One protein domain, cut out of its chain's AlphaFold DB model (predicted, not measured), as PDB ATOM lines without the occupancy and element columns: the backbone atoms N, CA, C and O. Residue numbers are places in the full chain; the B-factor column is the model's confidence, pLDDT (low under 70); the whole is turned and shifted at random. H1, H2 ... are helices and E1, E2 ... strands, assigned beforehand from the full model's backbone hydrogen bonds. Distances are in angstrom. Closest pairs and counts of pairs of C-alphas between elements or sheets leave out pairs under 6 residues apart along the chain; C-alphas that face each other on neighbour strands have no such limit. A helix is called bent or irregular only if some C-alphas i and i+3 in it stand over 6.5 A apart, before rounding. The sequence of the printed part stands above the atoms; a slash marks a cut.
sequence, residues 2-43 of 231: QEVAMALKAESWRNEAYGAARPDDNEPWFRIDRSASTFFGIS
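What this domain is: This is residues 2 to 43 of the 231 residues of the protein "Nudix hydrolase domain-containing protein" of Aphanomyces astaci (UniProt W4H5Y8). This is a small, drawn-out piece with a short two-stranded hairpin, E1 and E2, in its middle, the irregular helix H1 toward one end, and a long loop, residues 20 to 30, reaching to the other end. The second helix, H2, also irregular, packs beside both the hairpin and H1, which it meets at a steep angle. The printed part has 42 residues, with two named helices and two named strands in the order H1, E1, E2, H2; the sheet has the order E1 - E2 and is antiparallel, and the class is mixed, helices and strands. The whole is compact, with a radius of gyration of the C-alphas of 10.4 A, yet only just elongated, with spans of 34 by 17 by 15 A.

Where its parts are: Find C-alpha 2 at (-33.328, 46.439, -43.955); there H1 begins, and it runs over residues 2 to 12, 13.8 A from first to last C-alpha. It is irregular, with C-alphas 8 and 11 lying 8.9 A apart. Go on to C-alpha 17 at (-29.034, 53.493, -50.248), where E1 begins; it holds residues 17 to 19 and is 6.6 A long. Past the loop you reach E2, residues 31 to 33, 7.1 A long. H2 follows at once, residues 34 to 40, 10.8 A long, ending at C-alpha 40 at (-25.624, 40.262, -49.828). It too is irregular, with C-alphas 35 and 38 lying 7.5 A apart.

How they stand to each other: Begin with the hairpin of E1 and E2, antiparallel neighbours with 139 degrees between their directions. Look at C-alphas 18 and 32, which face each other at 5.4 A; N 18 and O 32 are within hydrogen-bond range at 2.8 A, and N 32 and O 18 at 2.9 A. From E2 look to H1: their closest C-alphas are those of Gln 2 and Ile 32, 6.2 A apart. From E1 look to H2: their closest C-alphas are those of Tyr 18 and Arg 34, 5.5 A apart. H1 and H2 touch, with the C-alphas of Ala 5 and Ala 36 the closest at 5.4 A. They run opposite ways at a steep tilt of 54 degrees. In H1, 5 of 7 O i to N i+4 pairs are within hydrogen-bond range; in H2 0 of 3 are, beside 3 of 4 O i to N i+3 pairs.

The domain as a whole: The two C-alphas farthest apart are those of Glu 11, in H1, and Asp 24, in the loop, at 34.1 A. The printed part has no cut. The link from E1 to E2, with 11 residues, is long, while those from H1 to E1 and from E2 to H2 are tight. The mean pLDDT of the printed part is 87.4, and no printed residue is under 70.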
ATOM      1  N   GLN A   2     -33.910  45.344 -44.754       78.81
ATOM      2  CA  GLN A   2     -33.328  46.439 -43.955       78.81
ATOM      3  C   GLN A   2     -33.118  46.081 -42.472       78.81
ATOM      4  O   GLN A   2     -32.061  46.362 -41.928       78.81
ATOM      5  N   GLU A   3     -34.057  45.374 -41.836       85.06
ATOM      6  CA  GLU A   3     -33.884  44.892 -40.452       85.06
ATOM      7  C   GLU A   3     -32.693  43.934 -40.299       85.06
ATOM      8  O   GLU A   3     -31.930  44.036 -39.344       85.06
ATOM      9  N   VAL A   4     -32.495  43.038 -41.273       83.88
ATOM     10  CA  VAL A   4     -31.350  42.114 -41.297       83.88
ATOM     11  C   VAL A   4     -30.051  42.887 -41.527       83.88
ATOM     12  O   VAL A   4     -29.069  42.643 -40.841       83.88
ATOM     13  N   ALA A   5     -30.048  43.852 -42.449       83.19
ATOM     14  CA  ALA A   5     -28.907  44.729 -42.708       83.19
ATOM     15  C   ALA A   5     -28.496  45.521 -41.458       83.19
ATOM     16  O   ALA A   5     -27.321  45.552 -41.104       83.19
ATOM     17  N   MET A   6     -29.476  46.097 -40.760       84.56
ATOM     18  CA  MET A   6     -29.264  46.814 -39.505       84.56
ATOM     19  C   MET A   6     -28.707  45.881 -38.426       84.56
ATOM     20  O   MET A   6     -27.759  46.236 -37.739       84.56
ATOM     21  N   ALA A   7     -29.230  44.657 -38.311       85.69
ATOM     22  CA  ALA A   7     -28.704  43.664 -37.374       85.69
ATOM     23  C   ALA A   7     -27.259  43.230 -37.696       85.69
ATOM     24  O   ALA A   7     -26.521  42.867 -36.785       85.69
ATOM     25  N   LEU A   8     -26.855  43.263 -38.970       83.62
ATOM     26  CA  LEU A   8     -25.501  42.907 -39.406       83.62
ATOM     27  C   LEU A   8     -24.486  44.044 -39.230       83.62
ATOM     28  O   LEU A   8     -23.306  43.757 -39.024       83.62
ATOM     29  N   LYS A   9     -24.906  45.310 -39.380       83.69
ATOM     30  CA  LYS A   9     -23.974  46.445 -39.478       83.69
ATOM     31  C   LYS A   9     -24.517  47.796 -38.982       83.69
ATOM     32  O   LYS A   9     -24.289  48.830 -39.612       83.69
ATOM     33  N   ALA A  10     -25.216  47.818 -37.846       82.19
ATOM     34  CA  ALA A  10     -25.767  49.052 -37.267       82.19
ATOM     35  C   ALA A  10     -24.697  50.122 -36.975       82.19
ATOM     36  O   ALA A  10     -24.930  51.310 -37.182       82.19
ATOM     37  N   GLU A  11     -23.511  49.715 -36.516       84.75
ATOM     38  CA  GLU A  11     -22.451  50.622 -36.062       84.75
ATOM     39  C   GLU A  11     -21.823  51.486 -37.164       84.75
ATOM     40  O   GLU A  11     -21.181  52.488 -36.858       84.75
ATOM     41  N   SER A  12     -21.997  51.124 -38.437       84.44
ATOM     42  CA  SER A  12     -21.480  51.898 -39.573       84.44
ATOM     43  C   SER A  12     -22.566  52.281 -40.574       84.44
ATOM     44  O   SER A  12     -22.263  52.459 -41.753       84.44
ATOM     45  N   TRP A  13     -23.817  52.363 -40.117       86.00
ATOM     46  CA  TRP A  13     -24.958  52.755 -40.938       86.00
ATOM     47  C   TRP A  13     -24.761  54.154 -41.528       86.00
ATOM     48  O   TRP A  13     -24.448  55.094 -40.795       86.00
ATOM     49  N   ARG A  14     -24.939  54.304 -42.845       85.38
ATOM     50  CA  ARG A  14     -24.600  55.553 -43.553       85.38
ATOM     51  C   ARG A  14     -25.801  56.370 -44.010       85.38
ATOM     52  O   ARG A  14     -25.621  57.520 -44.385       85.38
ATOM     53  N   ASN A  15     -27.009  55.809 -43.957       89.25
ATOM     54  CA  ASN A  15     -28.198  56.379 -44.602       89.25
ATOM     55  C   ASN A  15     -27.988  56.617 -46.109       89.25
ATOM     56  O   ASN A  15     -28.555  57.542 -46.686       89.25
ATOM     57  N   GLU A  16     -27.188  55.761 -46.748       89.25
ATOM     58  CA  GLU A  16     -26.850  55.843 -48.170       89.25
ATOM     59  C   GLU A  16     -27.333  54.561 -48.852       89.25
ATOM     60  O   GLU A  16     -26.793  53.477 -48.624       89.25
ATOM     61  N   ALA A  17     -28.396  54.659 -49.650       92.44
ATOM     62  CA  ALA A  17     -29.034  53.493 -50.248       92.44
ATOM     63  C   ALA A  17     -28.311  53.038 -51.524       92.44
ATOM     64  O   ALA A  17     -28.233  53.774 -52.509       92.44
ATOM     65  N   TYR A  18     -27.857  51.787 -51.529       94.06
ATOM     66  CA  TYR A  18     -27.440  51.054 -52.725       94.06
ATOM     67  C   TYR A  18     -28.591  50.178 -53.220       94.06
ATOM     68  O   TYR A  18     -29.400  49.684 -52.428       94.06
ATOM     69  N   GLY A  19     -28.671  49.974 -54.533       92.19
ATOM     70  CA  GLY A  19     -29.703  49.155 -55.161       92.19
ATOM     71  C   GLY A  19     -29.153  47.842 -55.707       92.19
ATOM     72  O   GLY A  19     -28.095  47.797 -56.328       92.19
ATOM     73  N   ALA A  20     -29.902  46.763 -55.499       91.75
ATOM     74  CA  ALA A  20     -29.672  45.500 -56.186       91.75
ATOM     75  C   ALA A  20     -30.150  45.629 -57.642       91.75
ATOM     76  O   ALA A  20     -31.347  45.508 -57.916       91.75
ATOM     77  N   ALA A  21     -29.215  45.918 -58.550       88.62
ATOM     78  CA  ALA A  21     -29.512  46.259 -59.939       88.62
ATOM     79  C   ALA A  21     -30.294  45.167 -60.689       88.62
ATOM     80  O   ALA A  21     -30.065  43.965 -60.509       88.62
ATOM     81  N   ARG A  22     -31.201  45.607 -61.567       85.75
ATOM     82  CA  ARG A  22     -31.920  44.768 -62.530       85.75
ATOM     83  C   ARG A  22     -31.313  44.985 -63.919       85.75
ATOM     84  O   ARG A  22     -31.007  46.125 -64.245       85.75
ATOM     85  N   PRO A  23     -31.130  43.934 -64.739       75.62
ATOM     86  CA  PRO A  23     -30.517  44.091 -66.060       75.62
ATOM     87  C   PRO A  23     -31.276  45.033 -67.006       75.62
ATOM     88  O   PRO A  23     -30.642  45.760 -67.760       75.62
ATOM     89  N   ASP A  24     -32.610  45.039 -66.935       77.31
ATOM     90  CA  ASP A  24     -33.478  45.697 -67.925       77.31
ATOM     91  C   ASP A  24     -34.397  46.769 -67.306       77.31
ATOM     92  O   ASP A  24     -35.405  47.149 -67.903       77.31
ATOM     93  N   ASP A  25     -34.117  47.207 -66.076       71.94
ATOM     94  CA  ASP A  25     -34.990  48.115 -65.328       71.94
ATOM     95  C   ASP A  25     -34.165  49.090 -64.478       71.94
ATOM     96  O   ASP A  25     -33.206  48.692 -63.814       71.94
ATOM     97  N   ASN A  26     -34.565  50.361 -64.487       76.31
ATOM     98  CA  ASN A  26     -33.961  51.403 -63.657       76.31
ATOM     99  C   ASN A  26     -34.421  51.321 -62.192       76.31
ATOM    100  O   ASN A  26     -33.839  51.981 -61.332       76.31
ATOM    101  N   GLU A  27     -35.440  50.515 -61.880       88.75
ATOM    102  CA  GLU A  27     -35.798  50.181 -60.501       88.75
ATOM    103  C   GLU A  27     -35.004  48.961 -60.000       88.75
ATOM    104  O   GLU A  27     -34.949  47.934 -60.681       88.75
ATOM    105  N   PRO A  28     -34.404  49.003 -58.797       92.25
ATOM    106  CA  PRO A  28     -33.671  47.873 -58.248       92.25
ATOM    107  C   PRO A  28     -34.644  46.826 -57.688       92.25
ATOM    108  O   PRO A  28     -35.763  47.142 -57.289       92.25
ATOM    109  N   TRP A  29     -34.207  45.569 -57.558       92.00
ATOM    110  CA  TRP A  29     -35.005  44.535 -56.875       92.00
ATOM    111  C   TRP A  29     -35.343  44.918 -55.433       92.00
ATOM    112  O   TRP A  29     -36.433  44.645 -54.935       92.00
ATOM    113  N   PHE A  30     -34.376  45.524 -54.752       92.12
ATOM    114  CA  PHE A  30     -34.511  46.112 -53.430       92.12
ATOM    115  C   PHE A  30     -33.351  47.080 -53.197       92.12
ATOM    116  O   PHE A  30     -32.334  47.045 -53.893       92.12
ATOM    117  N   ARG A  31     -33.497  47.920 -52.174       92.69
ATOM    118  CA  ARG A  31     -32.448  48.821 -51.696       92.69
ATOM    119  C   ARG A  31     -31.933  48.355 -50.342       92.69
ATOM    120  O   ARG A  31     -32.695  47.785 -49.555       92.69
ATOM    121  N   ILE A  32     -30.663  48.616 -50.068       93.31
ATOM    122  CA  ILE A  32     -29.979  48.320 -48.807       93.31
ATOM    123  C   ILE A  32     -28.990  49.439 -48.481       93.31
ATOM    124  O   ILE A  32     -28.467  50.067 -49.396       93.31
ATOM    125  N   ASP A  33     -28.738  49.713 -47.202       92.94
ATOM    126  CA  ASP A  33     -27.675  50.654 -46.836       92.94
ATOM    127  C   ASP A  33     -26.311  50.162 -47.346       92.94
ATOM    128  O   ASP A  33     -25.993  48.966 -47.284       92.94
ATOM    129  N   ARG A  34     -25.499  51.102 -47.837       90.62
ATOM    130  CA  ARG A  34     -24.147  50.883 -48.360       90.62
ATOM    131  C   ARG A  34     -23.313  49.985 -47.455       90.62
ATOM    132  O   ARG A  34     -22.620  49.099 -47.960       90.62
ATOM    133  N   SER A  35     -23.396  50.175 -46.138       89.06
ATOM    134  CA  SER A  35     -22.609  49.424 -45.153       89.06
ATOM    135  C   SER A  35     -22.893  47.919 -45.137       89.06
ATOM    136  O   SER A  35     -22.007  47.136 -44.798       89.06
ATOM    137  N   ALA A  36     -24.091  47.499 -45.553       91.25
ATOM    138  CA  ALA A  36     -24.504  46.099 -45.555       91.25
ATOM    139  C   ALA A  36     -24.427  45.437 -46.944       91.25
ATOM    140  O   ALA A  36     -24.597  44.225 -47.051       91.25
ATOM    141  N   SER A  37     -24.145  46.195 -48.008       91.12
ATOM    142  CA  SER A  37     -24.170  45.709 -49.398       91.12
ATOM    143  C   SER A  37     -23.305  44.457 -49.649       91.12
ATOM    144  O   SER A  37     -23.766  43.510 -50.288       91.12
ATOM    145  N   THR A  38     -22.092  44.398 -49.089       90.88
ATOM    146  CA  THR A  38     -21.157  43.266 -49.249       90.88
ATOM    147  C   THR A  38     -21.693  41.950 -48.675       90.88
ATOM    148  O   THR A  38     -21.435  40.892 -49.247       90.88
ATOM    149  N   PHE A  39     -22.495  41.985 -47.604       92.19
ATOM    150  CA  PHE A  39     -23.079  40.771 -47.007       92.19
ATOM    151  C   PHE A  39     -24.034  40.046 -47.958       92.19
ATOM    152  O   PHE A  39     -24.225  38.838 -47.851       92.19
ATOM    153  N   PHE A  40     -24.639  40.786 -48.887       91.75
ATOM    154  CA  PHE A  40     -25.624  40.262 -49.828       91.75
ATOM    155  C   PHE A  40     -25.056  40.057 -51.234       91.75
ATOM    156  O   PHE A  40     -25.795  39.643 -52.123       91.75
ATOM    157  N   GLY A  41     -23.769  40.354 -51.455       91.69
ATOM    158  CA  GLY A  41     -23.112  40.157 -52.748       91.69
ATOM    159  C   GLY A  41     -23.727  40.956 -53.899       91.69
ATOM    160  O   GLY A  41     -23.526  40.602 -55.063       91.69
ATOM    161  N   ILE A  42     -24.505  42.002 -53.598       91.88
ATOM    162  CA  ILE A  42     -25.124  42.831 -54.631       91.88
ATOM    163  C   ILE A  42     -24.053  43.658 -55.344       91.88
ATOM    164  O   ILE A  42     -23.022  43.988 -54.752       91.88
ATOM    165  N   SER A  43     -24.309  44.011 -56.604       91.31
ATOM    166  CA  SER A  43     -23.461  44.957 -57.326       91.31
ATOM    167  C   SER A  43     -23.408  46.293 -56.585       91.31
ATOM    168  O   SER A  43     -24.433  46.839 -56.177       91.31
TER     169      SER A  43